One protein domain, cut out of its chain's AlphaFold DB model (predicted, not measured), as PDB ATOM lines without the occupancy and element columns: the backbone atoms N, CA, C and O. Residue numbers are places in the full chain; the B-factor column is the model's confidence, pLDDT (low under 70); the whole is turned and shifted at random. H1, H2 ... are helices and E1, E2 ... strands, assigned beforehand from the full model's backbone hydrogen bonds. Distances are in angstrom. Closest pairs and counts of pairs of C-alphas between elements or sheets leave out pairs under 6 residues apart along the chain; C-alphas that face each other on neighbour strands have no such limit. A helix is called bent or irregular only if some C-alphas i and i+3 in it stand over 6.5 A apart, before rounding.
ATOM      1  N   ILE A  95       9.462 -44.693 -16.905       64.38
ATOM      2  CA  ILE A  95       8.866 -44.487 -18.235       64.38
ATOM      3  C   ILE A  95       9.935 -44.684 -19.317       64.38
ATOM      4  O   ILE A  95      11.125 -44.544 -19.059       64.38
ATOM      5  N   GLN A  96       9.534 -44.990 -20.554       58.94
ATOM      6  CA  GLN A  96      10.467 -45.365 -21.629       58.94
ATOM      7  C   GLN A  96      11.600 -44.344 -21.851       58.94
ATOM      8  O   GLN A  96      12.740 -44.739 -22.062       58.94
ATOM      9  N   VAL A  97      11.315 -43.042 -21.744       53.50
ATOM     10  CA  VAL A  97      12.328 -41.977 -21.862       53.50
ATOM     11  C   VAL A  97      13.302 -41.985 -20.681       53.50
ATOM     12  O   VAL A  97      14.499 -41.820 -20.879       53.50
ATOM     13  N   GLU A  98      12.811 -42.214 -19.463       55.78
ATOM     14  CA  GLU A  98      13.656 -42.327 -18.270       55.78
ATOM     15  C   GLU A  98      14.509 -43.593 -18.319       55.78
ATOM     16  O   GLU A  98      15.680 -43.519 -17.984       55.78
ATOM     17  N   ASN A  99      13.977 -44.713 -18.824       59.12
ATOM     18  CA  ASN A  99      14.768 -45.914 -19.092       59.12
ATOM     19  C   ASN A  99      15.867 -45.645 -20.115       59.12
ATOM     20  O   ASN A  99      16.994 -46.032 -19.874       59.12
ATOM     21  N   VAL A 100      15.587 -44.948 -21.222       55.38
ATOM     22  CA  VAL A 100      16.627 -44.611 -22.209       55.38
ATOM     23  C   VAL A 100      17.688 -43.706 -21.594       55.38
ATOM     24  O   VAL A 100      18.868 -43.942 -21.804       55.38
ATOM     25  N   VAL A 101      17.299 -42.698 -20.808       53.56
ATOM     26  CA  VAL A 101      18.261 -41.820 -20.128       53.56
ATOM     27  C   VAL A 101      19.053 -42.587 -19.075       53.56
ATOM     28  O   VAL A 101      20.258 -42.403 -19.013       53.56
ATOM     29  N   CYS A 102      18.423 -43.452 -18.279       56.38
ATOM     30  CA  CYS A 102      19.087 -44.285 -17.279       56.38
ATOM     31  C   CYS A 102      20.011 -45.315 -17.925       56.38
ATOM     32  O   CYS A 102      21.160 -45.401 -17.522       56.38
ATOM     33  N   GLU A 103      19.572 -46.031 -18.955       56.62
ATOM     34  CA  GLU A 103      20.422 -46.903 -19.765       56.62
ATOM     35  C   GLU A 103      21.577 -46.099 -20.362       56.62
ATOM     36  O   GLU A 103      22.715 -46.519 -20.285       56.62
ATOM     37  N   TRP A 104      21.364 -44.886 -20.864       55.09
ATOM     38  CA  TRP A 104      22.459 -44.076 -21.403       55.09
ATOM     39  C   TRP A 104      23.421 -43.552 -20.320       55.09
ATOM     40  O   TRP A 104      24.627 -43.490 -20.546       55.09
ATOM     41  N   LEU A 105      22.914 -43.221 -19.127       52.81
ATOM     42  CA  LEU A 105      23.712 -42.758 -17.986       52.81
ATOM     43  C   LEU A 105      24.482 -43.898 -17.298       52.81
ATOM     44  O   LEU A 105      25.591 -43.677 -16.819       52.81
ATOM     45  N   PHE A 106      23.873 -45.085 -17.206       57.06
ATOM     46  CA  PHE A 106      24.334 -46.225 -16.405       57.06
ATOM     47  C   PHE A 106      24.826 -47.415 -17.229       57.06
ATOM     48  O   PHE A 106      25.470 -48.291 -16.660       57.06
ATOM     49  N   SER A 107      24.609 -47.447 -18.549       57.25
ATOM     50  CA  SER A 107      25.247 -48.450 -19.420       57.25
ATOM     51  C   SER A 107      26.764 -48.334 -19.409       57.25
ATOM     52  O   SER A 107      27.416 -49.286 -19.823       57.25
ATOM     53  N   LEU A 108      27.326 -47.203 -18.939       49.84
ATOM     54  CA  LEU A 108      28.764 -46.990 -18.721       49.84
ATOM     55  C   LEU A 108      29.638 -47.454 -19.901       49.84
ATOM     56  O   LEU A 108      30.832 -47.691 -19.745       49.84
ATOM     57  N   GLN A 109      29.080 -47.525 -21.112       49.25
ATOM     58  CA  GLN A 109      29.861 -47.618 -22.331       49.25
ATOM     59  C   GLN A 109      30.344 -46.202 -22.588       49.25
ATOM     60  O   GLN A 109      29.597 -45.388 -23.121       49.25
ATOM     61  N   GLY A 110      31.536 -45.902 -22.061       51.41
ATOM     62  CA  GLY A 110      32.150 -44.585 -21.922       51.41
ATOM     63  C   GLY A 110      31.916 -43.636 -23.091       51.41
ATOM     64  O   GLY A 110      32.781 -43.458 -23.943       51.41
ATOM     65  N   ASN A 111      30.763 -42.967 -23.108       57.62
ATOM     66  CA  ASN A 111      30.504 -41.909 -24.060       57.62
ATOM     67  C   ASN A 111      31.016 -40.595 -23.436       57.62
ATOM     68  O   ASN A 111      30.353 -40.038 -22.552       57.62
ATOM     69  N   PRO A 112      32.187 -40.077 -23.856       61.97
ATOM     70  CA  PRO A 112      32.731 -38.808 -23.379       61.97
ATOM     71  C   PRO A 112      31.764 -37.657 -23.600       61.97
ATOM     72  O   PRO A 112      31.817 -36.689 -22.851       61.97
ATOM     73  N   GLY A 113      30.844 -37.770 -24.565       64.56
ATOM     74  CA  GLY A 113      29.800 -36.787 -24.806       64.56
ATOM     75  C   GLY A 113      28.962 -36.504 -23.560       64.56
ATOM     76  O   GLY A 113      28.590 -35.352 -23.338       64.56
ATOM     77  N   VAL A 114      28.730 -37.494 -22.688       70.38
ATOM     78  CA  VAL A 114      28.025 -37.282 -21.413       70.38
ATOM     79  C   VAL A 114      28.886 -36.462 -20.445       70.38
ATOM     80  O   VAL A 114      28.409 -35.463 -19.904       70.38
ATOM     81  N   LEU A 115      30.160 -36.824 -20.256       74.12
ATOM     82  CA  LEU A 115      31.082 -36.105 -19.364       74.12
ATOM     83  C   LEU A 115      31.362 -34.676 -19.843       74.12
ATOM     84  O   LEU A 115      31.375 -33.735 -19.044       74.12
ATOM     85  N   ASP A 116      31.541 -34.497 -21.147       74.00
ATOM     86  CA  ASP A 116      31.785 -33.201 -21.771       74.00
ATOM     87  C   ASP A 116      30.531 -32.317 -21.695       74.00
ATOM     88  O   ASP A 116      30.627 -31.126 -21.377       74.00
ATOM     89  N   SER A 117      29.340 -32.900 -21.883       72.81
ATOM     90  CA  SER A 117      28.063 -32.203 -21.685       72.81
ATOM     91  C   SER A 117      27.892 -31.745 -20.239       72.81
ATOM     92  O   SER A 117      27.570 -30.581 -19.999       72.81
ATOM     93  N   TRP A 118      28.165 -32.612 -19.262       76.50
ATOM     94  CA  TRP A 118      28.107 -32.240 -17.847       76.50
ATOM     95  C   TRP A 118      29.122 -31.158 -17.487       76.50
ATOM     96  O   TRP A 118      28.762 -30.178 -16.834       76.50
ATOM     97  N   SER A 119      30.358 -31.272 -17.969       77.31
ATOM     98  CA  SER A 119      31.393 -30.252 -17.774       77.31
ATOM     99  C   SER A 119      30.948 -28.893 -18.318       77.31
ATOM    100  O   SER A 119      31.127 -27.870 -17.657       77.31
ATOM    101  N   ARG A 120      30.270 -28.874 -19.474       74.38
ATOM    102  CA  ARG A 120      29.694 -27.658 -20.061       74.38
ATOM    103  C   ARG A 120      28.573 -27.064 -19.212       74.38
ATOM    104  O   ARG A 120      28.540 -25.845 -19.031       74.38
ATOM    105  N   ILE A 121      27.656 -27.890 -18.708       78.31
ATOM    106  CA  ILE A 121      26.571 -27.436 -17.824       78.31
ATOM    107  C   ILE A 121      27.168 -26.800 -16.566       78.31
ATOM    108  O   ILE A 121      26.836 -25.662 -16.228       78.31
ATOM    109  N   LEU A 122      28.113 -27.493 -15.927       79.88
ATOM    110  CA  LEU A 122      28.789 -27.015 -14.726       79.88
ATOM    111  C   LEU A 122      29.561 -25.716 -14.986       79.88
ATOM    112  O   LEU A 122      29.456 -24.779 -14.196       79.88
ATOM    113  N   TYR A 123      30.260 -25.610 -16.117       78.12
ATOM    114  CA  TYR A 123      30.958 -24.388 -16.515       78.12
ATOM    115  C   TYR A 123      29.998 -23.214 -16.755       78.12
ATOM    116  O   TYR A 123      30.232 -22.101 -16.286       78.12
ATOM    117  N   HIS A 124      28.879 -23.449 -17.445       75.75
ATOM    118  CA  HIS A 124      27.844 -22.434 -17.638       75.75
ATOM    119  C   HIS A 124      27.263 -21.958 -16.298       75.75
ATOM    120  O   HIS A 124      26.950 -20.779 -16.136       75.75
ATOM    121  N   GLU A 125      27.152 -22.851 -15.317       79.38
ATOM    122  CA  GLU A 125      26.635 -22.527 -13.992       79.38
ATOM    123  C   GLU A 125      27.567 -21.697 -13.120       79.38
ATOM    124  O   GLU A 125      27.079 -20.952 -12.263       79.38
ATOM    125  N   GLU A 126      28.878 -21.758 -13.357       79.56
ATOM    126  CA  GLU A 126      29.839 -20.898 -12.662       79.56
ATOM    127  C   GLU A 126      29.549 -19.410 -12.912       79.56
ATOM    128  O   GLU A 126      29.729 -18.609 -11.997       79.56
ATOM    129  N   LYS A 127      28.957 -19.045 -14.065       77.69
ATOM    130  CA  LYS A 127      28.511 -17.667 -14.365       77.69
ATOM    131  C   LYS A 127      27.471 -17.124 -13.380       77.69
ATOM    132  O   LYS A 127      27.314 -15.915 -13.259       77.69
ATOM    133  N   PHE A 128      26.743 -18.005 -12.690       79.31
ATOM    134  CA  PHE A 128      25.691 -17.637 -11.736       79.31
ATOM    135  C   PHE A 128      26.085 -17.903 -10.281       79.31
ATOM    136  O   PHE A 128      25.213 -17.949  -9.402       79.31
ATOM    137  N   ARG A 129      27.365 -18.172 -10.005       78.44
ATOM    138  CA  ARG A 129      27.854 -18.277  -8.628       78.44
ATOM    139  C   ARG A 129      28.153 -16.888  -8.081       78.44
ATOM    140  O   ARG A 129      28.397 -15.944  -8.822       78.44
ATOM    141  N   GLY A 130      28.045 -16.755  -6.760       77.69
ATOM    142  CA  GLY A 130      28.310 -15.484  -6.093       77.69
ATOM    143  C   GLY A 130      29.759 -15.050  -6.301       77.69
ATOM    144  O   GLY A 130      30.639 -15.897  -6.405       77.69
ATOM    145  N   VAL A 131      30.006 -13.742  -6.298       72.81
ATOM    146  CA  VAL A 131      31.335 -13.141  -6.539       72.81
ATOM    147  C   VAL A 131      32.417 -13.695  -5.597       72.81
ATOM    148  O   VAL A 131      33.564 -13.856  -5.992       72.81
ATOM    149  N   ASN A 132      32.039 -14.069  -4.371       76.38
ATOM    150  CA  ASN A 132      32.953 -14.622  -3.361       76.38
ATOM    151  C   ASN A 132      33.097 -16.151  -3.425       76.38
ATOM    152  O   ASN A 132      33.747 -16.766  -2.580       76.38
ATOM    153  N   SER A 133      32.430 -16.795  -4.379       71.94
ATOM    154  CA  SER A 133      32.478 -18.238  -4.535       71.94
ATOM    155  C   SER A 133      33.790 -18.649  -5.209       71.94
ATOM    156  O   SER A 133      34.112 -18.094  -6.256       71.94
ATOM    157  N   PRO A 134      34.522 -19.658  -4.695       71.94
ATOM    158  CA  PRO A 134      35.723 -20.150  -5.362       71.94
ATOM    159  C   PRO A 134      35.385 -20.616  -6.778       71.94
ATOM    160  O   PRO A 134      34.549 -21.514  -6.923       71.94
ATOM    161  N   LEU A 135      36.010 -20.008  -7.789       76.94
ATOM    162  CA  LEU A 135      35.836 -20.386  -9.189       76.94
ATOM    163  C   LEU A 135      36.250 -21.846  -9.380       76.94
ATOM    164  O   LEU A 135      37.328 -22.256  -8.942       76.94
ATOM    165  N   ARG A 136      35.392 -22.628 -10.032       83.81
ATOM    166  CA  ARG A 136      35.710 -23.991 -10.462       83.81
ATOM    167  C   ARG A 136      35.826 -24.013 -11.975       83.81
ATOM    168  O   ARG A 136      35.018 -23.408 -12.667       83.81
ATOM    169  N   LEU A 137      36.822 -24.726 -12.480       81.25
ATOM    170  CA  LEU A 137      37.006 -24.939 -13.910       81.25
ATOM    171  C   LEU A 137      36.822 -26.427 -14.183       81.25
ATOM    172  O   LEU A 137      37.415 -27.259 -13.499       81.25
ATOM    173  N   PHE A 138      35.976 -26.742 -15.159       81.12
ATOM    174  CA  PHE A 138      35.678 -28.106 -15.577       81.12
ATOM    175  C   PHE A 138      36.245 -28.291 -16.976       81.12
ATOM    176  O   PHE A 138      35.839 -27.592 -17.904       81.12
ATOM    177  N   MET A 139      37.231 -29.173 -17.100       77.88
ATOM    178  CA  MET A 139      37.904 -29.440 -18.367       77.88
ATOM    179  C   MET A 139      37.212 -30.594 -19.088       77.88
ATOM    180  O   MET A 139      36.704 -31.509 -18.445       77.88
ATOM    181  N   ASN A 140      37.207 -30.550 -20.419       75.69
ATOM    182  CA  ASN A 140      36.685 -31.646 -21.228       75.69
ATOM    183  C   ASN A 140      37.646 -32.851 -21.235       75.69
ATOM    184  O   ASN A 140      38.838 -32.733 -20.921       75.69
ATOM    185  N   SER A 141      37.125 -34.000 -21.651       72.88
ATOM    186  CA  SER A 141      37.833 -35.281 -21.710       72.88
ATOM    187  C   SER A 141      39.021 -35.288 -22.685       72.88
ATOM    188  O   SER A 141      39.983 -36.024 -22.476       72.88
ATOM    189  N   ASN A 142      39.059 -34.402 -23.690       67.81
ATOM    190  CA  ASN A 142      40.221 -34.284 -24.586       67.81
ATOM    191  C   ASN A 142      41.486 -33.795 -23.858       67.81
ATOM    192  O   ASN A 142      42.598 -34.017 -24.337       67.81
ATOM    193  N   THR A 143      41.339 -33.160 -22.693       69.44
ATOM    194  CA  THR A 143      42.476 -32.696 -21.891       69.44
ATOM    195  C   THR A 143      43.324 -33.865 -21.384       69.44
ATOM    196  O   THR A 143      44.547 -33.769 -21.341       69.44
ATOM    197  N   THR A 144      42.720 -34.998 -21.020       67.50
ATOM    198  CA  THR A 144      43.471 -36.171 -20.540       67.50
ATOM    199  C   THR A 144      44.143 -36.942 -21.681       67.50
ATOM    200  O   THR A 144      45.175 -37.571 -21.458       67.50
ATOM    201  N   LEU A 145      43.665 -36.781 -22.922       65.31
ATOM    202  CA  LEU A 145      44.271 -37.348 -24.141       65.31
ATOM    203  C   LEU A 145      45.569 -36.637 -24.569       65.31
ATOM    204  O   LEU A 145      46.208 -37.024 -25.544       65.31
ATOM    205  N   LEU A 146      46.018 -35.609 -23.838       60.38
ATOM    206  CA  LEU A 146      47.309 -34.947 -24.075       60.38
ATOM    207  C   LEU A 146      48.499 -35.921 -24.106       60.38
ATOM    208  O   LEU A 146      49.500 -35.647 -24.779       60.38
ATOM    209  N   VAL A 147      48.396 -37.048 -23.395       60.06
ATOM    210  CA  VAL A 147      49.403 -38.119 -23.414       60.06
ATOM    211  C   VAL A 147      49.386 -38.892 -24.737       60.06
ATOM    212  O   VAL A 147      50.451 -39.248 -25.237       60.06
ATOM    213  N   GLU A 148      48.214 -39.067 -25.347       65.69
ATOM    214  CA  GLU A 148      48.023 -39.800 -26.606       65.69
ATOM    215  C   GLU A 148      48.452 -38.994 -27.839       65.69
ATOM    216  O   GLU A 148      48.831 -39.561 -28.864       65.69
ATOM    217  N   TYR A 149      48.483 -37.660 -27.742       67.75
ATOM    218  CA  TYR A 149      49.013 -36.779 -28.785       67.75
ATOM    219  C   TYR A 149      50.552 -36.796 -28.843       67.75
ATOM    220  O   TYR A 149      51.222 -35.777 -28.656       67.75
ATOM    221  N   THR A 150      51.141 -37.961 -29.114       65.25
ATOM    222  CA  THR A 150      52.599 -38.165 -29.216       65.25
ATOM    223  C   THR A 150      53.243 -37.351 -30.341       65.25
ATOM    224  O   THR A 150      54.407 -36.976 -30.232       65.25
ATOM    225  N   HIS A 151      52.478 -37.011 -31.382       75.69
ATOM    226  CA  HIS A 151      52.925 -36.195 -32.512       75.69
ATOM    227  C   HIS A 151      53.027 -34.692 -32.200       75.69
ATOM    228  O   HIS A 151      53.650 -33.950 -32.958       75.69
ATOM    229  N   LEU A 152      52.408 -34.215 -31.113       79.69
ATOM    230  CA  LEU A 152      52.468 -32.806 -30.734       79.69
ATOM    231  C   LEU A 152      53.707 -32.526 -29.882       79.69
ATOM    232  O   LEU A 152      53.996 -33.226 -28.911       79.69
ATOM    233  N   ASN A 153      54.395 -31.428 -30.193       85.06
ATOM    234  CA  ASN A 153      55.412 -30.870 -29.307       85.06
ATOM    235  C   ASN A 153      54.770 -30.221 -28.063       85.06
ATOM    236  O   ASN A 153      53.547 -30.101 -27.952       85.06
ATOM    237  N   GLU A 154      55.593 -29.770 -27.115       84.38
ATOM    238  CA  GLU A 154      55.101 -29.184 -25.859       84.38
ATOM    239  C   GLU A 154      54.188 -27.970 -26.071       84.38
ATOM    240  O   GLU A 154      53.194 -27.807 -25.365       84.38
ATOM    241  N   THR A 155      54.493 -27.136 -27.066       86.69
ATOM    242  CA  THR A 155      53.677 -25.969 -27.421       86.69
ATOM    243  C   THR A 155      52.310 -26.388 -27.956       86.69
ATOM    244  O   THR A 155      51.300 -25.821 -27.544       86.69
ATOM    245  N   GLY A 156      52.254 -27.407 -28.818       84.50
ATOM    246  CA  GLY A 156      51.007 -27.967 -29.337       84.50
ATOM    247  C   GLY A 156      50.149 -28.580 -28.231       84.50
ATOM    248  O   GLY A 156      48.962 -28.279 -28.137       84.50
ATOM    249  N   LYS A 157      50.764 -29.356 -27.330       84.38
ATOM    250  CA  LYS A 157      50.085 -29.918 -26.150       84.38
ATOM    251  C   LYS A 157      49.539 -28.822 -25.237       84.38
ATOM    252  O   LYS A 157      48.393 -28.888 -24.802       84.38
ATOM    253  N   TYR A 158      50.321 -27.773 -24.989       86.94
ATOM    254  CA  TYR A 158      49.850 -26.630 -24.211       86.94
ATOM    255  C   TYR A 158      48.691 -25.896 -24.890       86.94
ATOM    256  O   TYR A 158      47.740 -25.515 -24.216       86.94
ATOM    257  N   LYS A 159      48.735 -25.724 -26.216       85.12
ATOM    258  CA  LYS A 159      47.643 -25.108 -26.973       85.12
ATOM    259  C   LYS A 159      46.342 -25.891 -26.796       85.12
ATOM    260  O   LYS A 159      45.337 -25.285 -26.451       85.12
ATOM    261  N   VAL A 160      46.378 -27.219 -26.936       81.00
ATOM    262  CA  VAL A 160      45.209 -28.087 -26.697       81.00
ATOM    263  C   VAL A 160      44.707 -27.954 -25.256       81.00
ATOM    264  O   VAL A 160      43.512 -27.766 -25.041       81.00
ATOM    265  N   PHE A 161      45.607 -27.984 -24.269       84.62
ATOM    266  CA  PHE A 161      45.249 -27.782 -22.861       84.62
ATOM    267  C   PHE A 161      44.556 -26.433 -22.628       84.62
ATOM    268  O   PHE A 161      43.478 -26.380 -22.046       84.62
ATOM    269  N   ASN A 162      45.155 -25.342 -23.107       83.62
ATOM    270  CA  ASN A 162      44.644 -23.991 -22.902       83.62
ATOM    271  C   ASN A 162      43.303 -23.783 -23.618       83.62
ATOM    272  O   ASN A 162      42.353 -23.234 -23.066       83.62
ATOM    273  N   GLU A 163      43.187 -24.297 -24.841       79.44
ATOM    274  CA  GLU A 163      41.934 -24.278 -25.582       79.44
ATOM    275  C   GLU A 163      40.846 -25.123 -24.912       79.44
ATOM    276  O   GLU A 163      39.676 -24.828 -25.113       79.44
ATOM    277  N   SER A 164      41.182 -26.117 -24.085       75.25
ATOM    278  CA  SER A 164      40.189 -26.948 -23.383       75.25
ATOM    279  C   SER A 164      39.397 -26.183 -22.317       75.25
ATOM    280  O   SER A 164      38.303 -26.612 -21.958       75.25
ATOM    281  N   PHE A 165      39.883 -25.022 -21.860       67.62
ATOM    282  CA  PHE A 165      39.094 -24.098 -21.032       67.62
ATOM    283  C   PHE A 165      38.032 -23.327 -21.831       67.62
ATOM    284  O   PHE A 165      37.062 -22.834 -21.260       67.62
ATOM    285  N   SER A 166      38.210 -23.224 -23.150       58.25
ATOM    286  CA  SER A 166      37.422 -22.353 -24.032       58.25
ATOM    287  C   SER A 166      36.607 -23.125 -25.073       58.25
ATOM    288  O   SER A 166      35.601 -22.622 -25.575       58.25
ATOM    289  N   ARG A 167      37.035 -24.339 -25.436       52.47
ATOM    290  CA  ARG A 167      36.463 -25.143 -26.515       52.47
ATOM    291  C   ARG A 167      35.463 -26.165 -25.987       52.47
ATOM    292  O   ARG A 167      35.790 -27.084 -25.241       52.47
ATOM    293  N   SER A 168      34.245 -26.043 -26.503       46.94
ATOM    294  CA  SER A 168      33.216 -27.078 -26.496       46.94
ATOM    295  C   SER A 168      33.469 -28.029 -27.663       46.94
ATOM    296  O   SER A 168      32.925 -27.815 -28.745       46.94
ATOM    297  N   VAL A 169      34.278 -29.067 -27.478       45.41
ATOM    298  CA  VAL A 169      34.307 -30.171 -28.444       45.41
ATOM    299  C   VAL A 169      33.534 -31.325 -27.831       45.41
ATOM    300  O   VAL A 169      34.043 -32.000 -26.948       45.41
ATOM    301  N   CYS A 170      32.294 -31.516 -28.287       43.38
ATOM    302  CA  CYS A 170      31.602 -32.791 -28.149       43.38
ATOM    303  C   CYS A 170      32.199 -33.686 -29.233       43.38
ATOM    304  O   CYS A 170      31.898 -33.511 -30.413       43.38
ATOM    305  N   GLY A 171      33.160 -34.528 -28.869       46.41
ATOM    306  CA  GLY A 171      33.654 -35.534 -29.797       46.41
ATOM    307  C   GLY A 171      32.687 -36.711 -29.808       46.41
ATOM    308  O   GLY A 171      32.465 -37.294 -28.753       46.41
ATOM    309  N   ASP A 172      32.175 -37.090 -30.980       42.28
ATOM    310  CA  ASP A 172      31.578 -38.416 -31.230       42.28
ATOM    311  C   ASP A 172      32.684 -39.483 -31.203       42.28
ATOM    312  O   ASP A 172      33.040 -40.083 -32.217       42.28
ATOM    313  N   ARG A 173      33.344 -39.650 -30.059       53.44
ATOM    314  CA  ARG A 173      34.393 -40.653 -29.886       53.44
ATOM    315  C   ARG A 173      34.016 -41.535 -28.724       53.44
ATOM    316  O   ARG A 173      33.736 -41.010 -27.668       53.44
ATOM    317  N   ASP A 174      34.057 -42.847 -28.887       51.72
ATOM    318  CA  ASP A 174      33.902 -43.755 -27.755       51.72
ATOM    319  C   ASP A 174      35.175 -43.700 -26.896       51.72
ATOM    320  O   ASP A 174      36.260 -44.048 -27.373       51.72
ATOM    321  N   LEU A 175      35.070 -43.287 -25.628       53.31
ATOM    322  CA  LEU A 175      36.107 -43.591 -24.646       53.31
ATOM    323  C   LEU A 175      35.964 -45.078 -24.339       53.31
ATOM    324  O   LEU A 175      35.177 -45.486 -23.488       53.31
ATOM    325  N   LYS A 176      36.745 -45.905 -25.030       51.84
ATOM    326  CA  LYS A 176      36.903 -47.324 -24.690       51.84
ATOM    327  C   LYS A 176      37.800 -47.479 -23.459       51.84
ATOM    328  O   LYS A 176      38.820 -48.158 -23.510       51.84
ATOM    329  N   HIS A 177      37.453 -46.799 -22.372       58.03
ATOM    330  CA  HIS A 177      38.099 -46.981 -21.084       58.03
ATOM    331  C   HIS A 177      37.138 -47.725 -20.171       58.03
ATOM    332  O   HIS A 177      36.017 -47.280 -19.944       58.03
ATOM    333  N   GLU A 178      37.604 -48.855 -19.646       64.38
ATOM    334  CA  GLU A 178      36.867 -49.676 -18.681       64.38
ATOM    335  C   GLU A 178      36.681 -48.952 -17.338       64.38
ATOM    336  O   GLU A 178      35.823 -49.325 -16.545       64.38
ATOM    337  N   HIS A 179      37.458 -47.888 -17.090       77.62
ATOM    338  CA  HIS A 179      37.454 -47.154 -15.833       77.62
ATOM    339  C   HIS A 179      37.739 -45.659 -16.013       77.62
ATOM    340  O   HIS A 179      38.582 -45.266 -16.821       77.62
ATOM    341  N   ILE A 180      37.062 -44.818 -15.228       78.75
ATOM    342  CA  ILE A 180      37.192 -43.353 -15.256       78.75
ATOM    343  C   ILE A 180      37.590 -42.858 -13.862       78.75
ATOM    344  O   ILE A 180      37.045 -43.290 -12.851       78.75
ATOM    345  N   TYR A 181      38.508 -41.894 -13.815       84.69
ATOM    346  CA  TYR A 181      38.919 -41.198 -12.598       84.69
ATOM    347  C   TYR A 181      39.020 -39.687 -12.846       84.69
ATOM    348  O   TYR A 181      39.042 -39.228 -13.988       84.69
ATOM    349  N   LEU A 182      39.094 -38.895 -11.775       87.19
ATOM    350  CA  LEU A 182      39.223 -37.438 -11.852       87.19
ATOM    351  C   LEU A 182      40.544 -36.978 -11.241       87.19
ATOM    352  O   LEU A 182      40.881 -37.360 -10.123       87.19
ATOM    353  N   ILE A 183      41.251 -36.088 -11.937       90.19
ATOM    354  CA  ILE A 183      42.388 -35.340 -11.388       90.19
ATOM    355  C   ILE A 183      41.898 -33.948 -10.990       90.19
ATOM    356  O   ILE A 183      41.392 -33.190 -11.815       90.19
ATOM    357  N   VAL A 184      42.074 -33.596  -9.721       91.00
ATOM    358  CA  VAL A 184      41.642 -32.332  -9.126       91.00
ATOM    359  C   VAL A 184      42.864 -31.486  -8.782       91.00
ATOM    360  O   VAL A 184      43.716 -31.878  -7.988       91.00
ATOM    361  N   MET A 185      42.932 -30.284  -9.353       91.56
ATOM    362  CA  MET A 185      43.977 -29.297  -9.066       91.56
ATOM    363  C   MET A 185      43.433 -28.235  -8.108       91.56
ATOM    364  O   MET A 185      42.766 -27.282  -8.510       91.56
ATOM    365  N   ASN A 186      43.674 -28.414  -6.811       90.94
ATOM    366  CA  ASN A 186      43.028 -27.634  -5.764       90.94
ATOM    367  C   ASN A 186      43.887 -26.442  -5.320       90.94
ATOM    368  O   ASN A 186      44.740 -26.558  -4.439       90.94
ATOM    369  N   LEU A 187      43.603 -25.266  -5.884       89.81
ATOM    370  CA  LEU A 187      44.303 -24.017  -5.553       89.81
ATOM    371  C   LEU A 187      44.099 -23.553  -4.102       89.81
ATOM    372  O   LEU A 187      44.950 -22.849  -3.564       89.81
ATOM    373  N   LYS A 188      42.979 -23.922  -3.461       87.06
ATOM    374  CA  LYS A 188      42.676 -23.519  -2.077       87.06
ATOM    375  C   LYS A 188      43.438 -24.369  -1.067       87.06
ATOM    376  O   LYS A 188      43.985 -23.827  -0.114       87.06
ATOM    377  N   LYS A 189      43.442 -25.690  -1.263       89.62
ATOM    378  CA  LYS A 189      44.170 -26.629  -0.395       89.62
ATOM    379  C   LYS A 189      45.660 -26.700  -0.706       89.62
ATOM    380  O   LYS A 189      46.385 -27.286   0.086       89.62
ATOM    381  N   ARG A 190      46.093 -26.151  -1.847       91.19
ATOM    382  CA  ARG A 190      47.451 -26.326  -2.367       91.19
ATOM    383  C   ARG A 190      47.773 -27.817  -2.564       91.19
ATOM    384  O   ARG A 190      48.746 -28.335  -2.031       91.19
ATOM    385  N   ALA A 191      46.905 -28.519  -3.294       92.56
ATOM    386  CA  ALA A 191      46.994 -29.971  -3.449       92.56
ATOM    387  C   ALA A 191      46.613 -30.434  -4.859       92.56
ATOM    388  O   ALA A 191      45.804 -29.799  -5.541       92.56
ATOM    389  N   PHE A 192      47.169 -31.577  -5.257       94.81
ATOM    390  CA  PHE A 192      46.738 -32.343  -6.419       94.81
ATOM    391  C   PHE A 192      46.137 -33.657  -5.928       94.81
ATOM    392  O   PHE A 192      46.823 -34.445  -5.283       94.81
ATOM    393  N   GLU A 193      44.858 -33.883  -6.204       94.19
ATOM    394  CA  GLU A 193      44.097 -35.014  -5.668       94.19
ATOM    395  C   GLU A 193      43.561 -35.867  -6.832       94.19
ATOM    396  O   GLU A 193      43.023 -35.321  -7.792       94.19
ATOM    397  N   VAL A 194      43.676 -37.195  -6.760       92.19
ATOM    398  CA  VAL A 194      42.964 -38.121  -7.655       92.19
ATOM    399  C   VAL A 194      41.739 -38.657  -6.941       92.19
ATOM    400  O   VAL A 194      41.845 -39.229  -5.858       92.19
ATOM    401  N   ILE A 195      40.580 -38.516  -7.567       90.25
ATOM    402  CA  ILE A 195      39.346 -39.180  -7.168       90.25
ATOM    403  C   ILE A 195      39.178 -40.391  -8.076       90.25
ATOM    404  O   ILE A 195      38.899 -40.253  -9.263       90.25
ATOM    405  N   ASP A 196      39.368 -41.570  -7.504       87.50
ATOM    406  CA  ASP A 196      39.269 -42.834  -8.217       87.50
ATOM    407  C   ASP A 196      38.605 -43.862  -7.295       87.50
ATOM    408  O   ASP A 196      39.139 -44.179  -6.223       87.50
ATOM    409  N   ASN A 197      37.447 -44.370  -7.716       84.75
ATOM    410  CA  ASN A 197      36.676 -45.379  -6.997       84.75
ATOM    411  C   ASN A 197      37.127 -46.822  -7.269       84.75
ATOM    412  O   ASN A 197      36.701 -47.691  -6.525       84.75
ATOM    413  N   GLY A 198      37.981 -47.067  -8.262       80.31
ATOM    414  CA  GLY A 198      38.430 -48.394  -8.670       80.31
ATOM    415  C   GLY A 198      39.240 -49.109  -7.592       80.31
ATOM    416  O   GLY A 198      40.001 -48.492  -6.836       80.31
ATOM    417  N   ALA A 199      39.079 -50.423  -7.525       76.62
ATOM    418  CA  ALA A 199      39.724 -51.335  -6.585       76.62
ATOM    419  C   ALA A 199      40.997 -51.990  -7.154       76.62
ATOM    420  O   ALA A 199      41.516 -52.926  -6.556       76.62
ATOM    421  N   ASP A 200      41.481 -51.534  -8.313       74.69
ATOM    422  CA  ASP A 200      42.643 -52.131  -8.963       74.69
ATOM    423  C   ASP A 200      43.935 -51.918  -8.160       74.69
ATOM    424  O   ASP A 200      44.158 -50.861  -7.563       74.69
ATOM    425  N   ASP A 201      44.780 -52.949  -8.160       77.00
ATOM    426  CA  ASP A 201      46.067 -52.988  -7.448       77.00
ATOM    427  C   ASP A 201      47.234 -52.556  -8.357       77.00
ATOM    428  O   ASP A 201      48.365 -53.019  -8.239       77.00
ATOM    429  N   VAL A 202      46.935 -51.701  -9.340       84.62
ATOM    430  CA  VAL A 202      47.945 -51.118 -10.229       84.62
ATOM    431  C   VAL A 202      48.747 -50.086  -9.441       84.62
ATOM    432  O   VAL A 202      48.176 -49.318  -8.658       84.62
ATOM    433  N   ASP A 203      50.061 -50.039  -9.675       90.56
ATOM    434  CA  ASP A 203      50.920 -49.024  -9.074       90.56
ATOM    435  C   ASP A 203      50.402 -47.604  -9.375       90.56
ATOM    436  O   ASP A 203      49.912 -47.287 -10.463       90.56
ATOM    437  N   PHE A 204      50.482 -46.736  -8.366       89.62
ATOM    438  CA  PHE A 204      49.909 -45.398  -8.433       89.62
ATOM    439  C   PHE A 204      50.582 -44.523  -9.500       89.62
ATOM    440  O   PHE A 204      49.893 -43.782 -10.210       89.62
ATOM    441  N   ASP A 205      51.910 -44.576  -9.618       89.44
ATOM    442  CA  ASP A 205      52.636 -43.756 -10.592       89.44
ATOM    443  C   ASP A 205      52.452 -44.304 -12.008       89.44
ATOM    444  O   ASP A 205      52.227 -43.526 -12.939       89.44
ATOM    445  N   ASP A 206      52.403 -45.629 -12.157       88.88
ATOM    446  CA  ASP A 206      52.086 -46.268 -13.437       88.88
ATOM    447  C   ASP A 206      50.690 -45.869 -13.939       88.88
ATOM    448  O   ASP A 206      50.500 -45.592 -15.127       88.88
ATOM    449  N   LYS A 207      49.707 -45.776 -13.034       88.50
ATOM    450  CA  LYS A 207      48.322 -45.453 -13.398       88.50
ATOM    451  C   LYS A 207      48.090 -43.966 -13.684       88.50
ATOM    452  O   LYS A 207      47.356 -43.631 -14.616       88.50
ATOM    453  N   TYR A 208      48.673 -43.060 -12.894       90.12
ATOM    454  CA  TYR A 208      48.344 -41.625 -12.964       90.12
ATOM    455  C   TYR A 208      49.524 -40.716 -13.333       90.12
ATOM    456  O   TYR A 208      49.306 -39.594 -13.802       90.12
ATOM    457  N   GLY A 209      50.764 -41.158 -13.122       89.75
ATOM    458  CA  GLY A 209      51.962 -40.317 -13.117       89.75
ATOM    459  C   GLY A 209      52.222 -39.604 -14.441       89.75
ATOM    460  O   GLY A 209      52.409 -38.382 -14.470       89.75
ATOM    461  N   ALA A 210      52.166 -40.330 -15.560       88.00
ATOM    462  CA  ALA A 210      52.433 -39.773 -16.890       88.00
ATOM    463  C   ALA A 210      51.429 -38.672 -17.285       88.00
ATOM    464  O   ALA A 210      51.830 -37.574 -17.693       88.00
ATOM    465  N   VAL A 211      50.129 -38.943 -17.114       87.38
ATOM    466  CA  VAL A 211      49.043 -37.985 -17.386       87.38
ATOM    467  C   VAL A 211      49.167 -36.783 -16.458       87.38
ATOM    468  O   VAL A 211      49.175 -35.636 -16.914       87.38
ATOM    469  N   PHE A 212      49.339 -37.027 -15.160       90.50
ATOM    470  CA  PHE A 212      49.443 -35.966 -14.174       90.50
ATOM    471  C   PHE A 212      50.635 -35.042 -14.422       90.50
ATOM    472  O   PHE A 212      50.477 -33.823 -14.364       90.50
ATOM    473  N   LYS A 213      51.817 -35.579 -14.736       90.31
ATOM    474  CA  LYS A 213      53.019 -34.775 -14.995       90.31
ATOM    475  C   LYS A 213      52.796 -33.783 -16.137       90.31
ATOM    476  O   LYS A 213      53.193 -32.618 -16.036       90.31
ATOM    477  N   LEU A 214      52.131 -34.228 -17.201       88.75
ATOM    478  CA  LEU A 214      51.806 -33.390 -18.350       88.75
ATOM    479  C   LEU A 214      50.768 -32.318 -17.995       88.75
ATOM    480  O   LEU A 214      50.965 -31.141 -18.304       88.75
ATOM    481  N   LEU A 215      49.708 -32.707 -17.285       89.06
ATOM    482  CA  LEU A 215      48.666 -31.792 -16.828       89.06
ATOM    483  C   LEU A 215      49.205 -30.743 -15.843       89.06
ATOM    484  O   LEU A 215      48.934 -29.558 -16.017       89.06
ATOM    485  N   LYS A 216      50.024 -31.142 -14.858       91.81
ATOM    486  CA  LYS A 216      50.680 -30.236 -13.899       91.81
ATOM    487  C   LYS A 216      51.530 -29.207 -14.638       91.81
ATOM    488  O   LYS A 216      51.431 -28.016 -14.348       91.81
ATOM    489  N   LYS A 217      52.327 -29.632 -15.624       91.69
ATOM    490  CA  LYS A 217      53.159 -28.719 -16.421       91.69
ATOM    491  C   LYS A 217      52.316 -27.676 -17.161       91.69
ATOM    492  O   LYS A 217      52.596 -26.482 -17.042       91.69
ATOM    493  N   SER A 218      51.285 -28.106 -17.885       90.25
ATOM    494  CA  SER A 218      50.405 -27.196 -18.626       90.25
ATOM    495  C   SER A 218      49.617 -26.266 -17.700       90.25
ATOM    496  O   SER A 218      49.537 -25.069 -17.959       90.25
ATOM    497  N   PHE A 219      49.118 -26.776 -16.576       90.69
ATOM    498  CA  PHE A 219      48.397 -25.978 -15.591       90.69
ATOM    499  C   PHE A 219      49.269 -24.896 -14.954       90.69
ATOM    500  O   PHE A 219      48.860 -23.742 -14.872       90.69
ATOM    501  N   LEU A 220      50.496 -25.231 -14.550       93.19
ATOM    502  CA  LEU A 220      51.418 -24.247 -13.981       93.19
ATOM    503  C   LEU A 220      51.811 -23.176 -14.999       93.19
ATOM    504  O   LEU A 220      51.948 -22.011 -14.628       93.19
ATOM    505  N   LYS A 221      51.972 -23.549 -16.274       93.38
ATOM    506  CA  LYS A 221      52.191 -22.580 -17.352       93.38
ATOM    507  C   LYS A 221      50.993 -21.637 -17.492       93.38
ATOM    508  O   LYS A 221      51.191 -20.427 -17.474       93.38
ATOM    509  N   TYR A 222      49.778 -22.181 -17.516       90.75
ATOM    510  CA  TYR A 222      48.544 -21.398 -17.568       90.75
ATOM    511  C   TYR A 222      48.427 -20.412 -16.399       90.75
ATOM    512  O   TYR A 222      48.227 -19.221 -16.621       90.75
ATOM    513  N   LEU A 223      48.643 -20.866 -15.157       91.94
ATOM    514  CA  LEU A 223      48.599 -19.992 -13.979       91.94
ATOM    515  C   LEU A 223      49.607 -18.839 -14.059       91.94
ATOM    516  O   LEU A 223      49.299 -17.738 -13.611       91.94
ATOM    517  N   LYS A 224      50.803 -19.085 -14.606       93.88
ATOM    518  CA  LYS A 224      51.821 -18.044 -14.801       93.88
ATOM    519  C   LYS A 224      51.405 -17.040 -15.873       93.88
ATOM    520  O   LYS A 224      51.566 -15.846 -15.649       93.88
ATOM    521  N   GLU A 225      50.856 -17.507 -16.994       93.00
ATOM    522  CA  GLU A 225      50.400 -16.640 -18.091       93.00
ATOM    523  C   GLU A 225      49.276 -15.695 -17.656       93.00
ATOM    524  O   GLU A 225      49.297 -14.523 -18.019       93.00
ATOM    525  N   ILE A 226      48.345 -16.160 -16.819       89.06
ATOM    526  CA  ILE A 226      47.277 -15.306 -16.273       89.06
ATOM    527  C   ILE A 226      47.700 -14.516 -15.019       89.06
ATOM    528  O   ILE A 226      46.865 -13.860 -14.400       89.06
ATOM    529  N   GLY A 227      48.963 -14.616 -14.589       89.81
ATOM    530  CA  GLY A 227      49.470 -13.923 -13.400       89.81
ATOM    531  C   GLY A 227      48.816 -14.361 -12.081       89.81
ATOM    532  O   GLY A 227      48.684 -13.560 -11.157       89.81
ATOM    533  N   HIS A 228      48.374 -15.617 -11.968       90.50
ATOM    534  CA  HIS A 228      47.656 -16.091 -10.786       90.50
ATOM    535  C   HIS A 228      48.564 -16.137  -9.545       90.50
ATOM    536  O   HIS A 228      49.623 -16.767  -9.553       90.50
ATOM    537  N   VAL A 229      48.103 -15.575  -8.423       91.81
ATOM    538  CA  VAL A 229      48.890 -15.436  -7.177       91.81
ATOM    539  C   VAL A 229      49.413 -16.763  -6.607       91.81
ATOM    540  O   VAL A 229      50.463 -16.806  -5.973       91.81
ATOM    541  N   LYS A 230      48.704 -17.870  -6.864       91.44
ATOM    542  CA  LYS A 230      49.089 -19.229  -6.434       91.44
ATOM    543  C   LYS A 230      50.066 -19.946  -7.376       91.44
ATOM    544  O   LYS A 230      50.450 -21.071  -7.074       91.44
ATOM    545  N   ALA A 231      50.473 -19.350  -8.500       92.31
ATOM    546  CA  ALA A 231      51.296 -20.031  -9.506       92.31
ATOM    547  C   ALA A 231      52.622 -20.564  -8.934       92.31
ATOM    548  O   ALA A 231      52.967 -21.723  -9.152       92.31
ATOM    549  N   ASN A 232      53.338 -19.737  -8.165       91.75
ATOM    550  CA  ASN A 232      54.615 -20.120  -7.553       91.75
ATOM    551  C   ASN A 232      54.423 -21.146  -6.432       91.75
ATOM    552  O   ASN A 232      55.165 -22.115  -6.341       91.75
ATOM    553  N   GLU A 233      53.388 -20.956  -5.617       92.69
ATOM    554  CA  GLU A 233      53.055 -21.851  -4.511       92.69
ATOM    555  C   GLU A 233      52.722 -23.268  -5.001       92.69
ATOM    556  O   GLU A 233      53.181 -24.243  -4.409       92.69
ATOM    557  N   MET A 234      51.969 -23.383  -6.102       93.00
ATOM    558  CA  MET A 234      51.599 -24.657  -6.733       93.00
ATOM    559  C   MET A 234      52.754 -25.320  -7.500       93.00
ATOM    560  O   MET A 234      52.679 -26.511  -7.805       93.00
ATOM    561  N   ALA A 235      53.805 -24.566  -7.838       92.88
ATOM    562  CA  ALA A 235      54.981 -25.077  -8.540       92.88
ATOM    563  C   ALA A 235      55.969 -25.810  -7.618       92.88
ATOM    564  O   ALA A 235      56.934 -26.391  -8.108       92.88
ATOM    565  N   ASP A 236      55.732 -25.795  -6.306       91.75
ATOM    566  CA  ASP A 236      56.550 -26.504  -5.329       91.75
ATOM    567  C   ASP A 236      56.575 -28.018  -5.620       91.75
ATOM    568  O   ASP A 236      55.542 -28.673  -5.811       91.75
ATOM    569  N   ASN A 237      57.787 -28.570  -5.681       87.69
ATOM    570  CA  ASN A 237      58.028 -29.978  -5.986       87.69
ATOM    571  C   ASN A 237      57.622 -30.908  -4.835       87.69
ATOM    572  O   ASN A 237      57.392 -32.088  -5.083       87.69
ATOM    573  N   SER A 238      57.484 -30.386  -3.612       88.81
ATOM    574  CA  SER A 238      56.949 -31.144  -2.474       88.81
ATOM    575  C   SER A 238      55.455 -31.458  -2.617       88.81
ATOM    576  O   SER A 238      54.961 -32.381  -1.974       88.81
ATOM    577  N   ILE A 239      54.729 -30.739  -3.485       90.38
ATOM    578  CA  ILE A 239      53.315 -31.009  -3.760       90.38
ATOM    579  C   ILE A 239      53.218 -32.116  -4.810       90.38
ATOM    580  O   ILE A 239      53.325 -31.881  -6.026       90.38
ATOM    581  N   THR A 240      52.990 -33.327  -4.323       90.62
ATOM    582  CA  THR A 240      52.770 -34.524  -5.131       90.62
ATOM    583  C   THR A 240      51.281 -34.767  -5.377       90.62
ATOM    584  O   THR A 240      50.409 -34.130  -4.778       90.62
ATOM    585  N   LEU A 241      50.991 -35.658  -6.323       94.19
ATOM    586  CA  LEU A 241      49.645 -36.166  -6.535       94.19
ATOM    587  C   LEU A 241      49.316 -37.169  -5.434       94.19
ATOM    588  O   LEU A 241      50.102 -38.078  -5.181       94.19
ATOM    589  N   VAL A 242      48.152 -37.024  -4.808       92.31
ATOM    590  CA  VAL A 242      47.677 -37.955  -3.780       92.31
ATOM    591  C   VAL A 242      46.332 -38.541  -4.169       92.31
ATOM    592  O   VAL A 242      45.476 -37.849  -4.720       92.31
ATOM    593  N   ARG A 243      46.108 -39.818  -3.861       89.81
ATOM    594  CA  ARG A 243      44.772 -40.405  -3.984       89.81
ATOM    595  C   ARG A 243      43.884 -39.882  -2.863       89.81
ATOM    596  O   ARG A 243      44.234 -39.990  -1.691       89.81
ATOM    597  N   PHE A 244      42.725 -39.345  -3.211       88.12
ATOM    598  CA  PHE A 244      41.742 -38.918  -2.231       88.12
ATOM    599  C   PHE A 244      41.076 -40.145  -1.595       88.12
ATOM    600  O   PHE A 244      40.475 -40.971  -2.285       88.12
TER     601      PHE A 244
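AT A GLANCE: This is residues 95 to 244 of the 253 residues of an uncharacterized protein of Lactuca saligna (UniProt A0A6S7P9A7). A long helix, H5, lies over one face of a small sheet of three strands, and a helical hairpin, H3 and H4, crosses it on its side away from the sheet; the sheet's other face is bare of named helices. H2 packs with its first residues on H3, short H6 packs on the last turns of H5, and residues 95 to 103, of which 96 to 103 belong to H1, stick out as an arm that adds to the length. The printed part has 150 residues, with six named helices and three named strands in the order H1 H2 H3 H4 E1 E2 H5 H6 E3; the class is mostly helix, with 69 of the 82 residues in named elements held by helices, and the mixed sheet runs E1 E2 E3. It is compact, with a radius of gyration of the C-alphas of 16.7 A and spans of 53 by 41 by 32 A.

HOW THE PARTS SIT: In the sheet, E1, residues 182 to 186, and E2, residues 191 to 195, form an antiparallel hairpin, with N 184 and O 193 2.8 A apart. E3, residues 241 to 243, is parallel to E2, with N 242 and O 192 2.9 A apart. H5, residues 204 to 225, is on the sheet at a height of 8.4 A, over E1, E3 and, only just, E2, with 3 C-alphas. With H6, residues 231 to 234, it forms the right-handed crossover of a strand-helix-strand unit, two parallel strands joined through helices, from E2 to E3. H5 is irregular, with C-alphas 207 and 210 7.8 A apart. H3, residues 141 to 147, is only just irregular, with C-alphas 144 and 147 6.9 A apart; it touches residues 210 to 215 of H5 about perpendicular, at 75 degrees, closest at the C-alphas of Val 147 and Val 211, 6.0 A. H4, residues 154 to 163, runs opposite ways to H3 at a shallow tilt of 7 degrees. H2, residues 112 to 126, only just touches H3, with 3 pairs of C-alphas within 8 A. Every O i to N i+4 pair is within hydrogen-bond range in H2, H4 and H1, residues 96 to 106; H5 has 16 of 18, H3 0 of 3 but 3 of 4 O i to N i+3 pairs, and H6 is too short.

IN THESE COORDINATES: H5 is 30.3 A long, H2 21.1 A, H1 14.8 A and H4 14.1 A. H1 begins at C-alpha 96 (10.467, -45.365, -21.629), and E3 ends at C-alpha 243 (44.772, -40.405, -3.984).

THE WHOLE: The C-alphas farthest apart, of Ile 95 and Asn 232, are 52.9 A apart. The printed part has no cut. The links H2 to H3 and H4 to E1 are long. The model's pLDDT is under 70 at residues 95 to 113, 142 to 150 and 165 to 178.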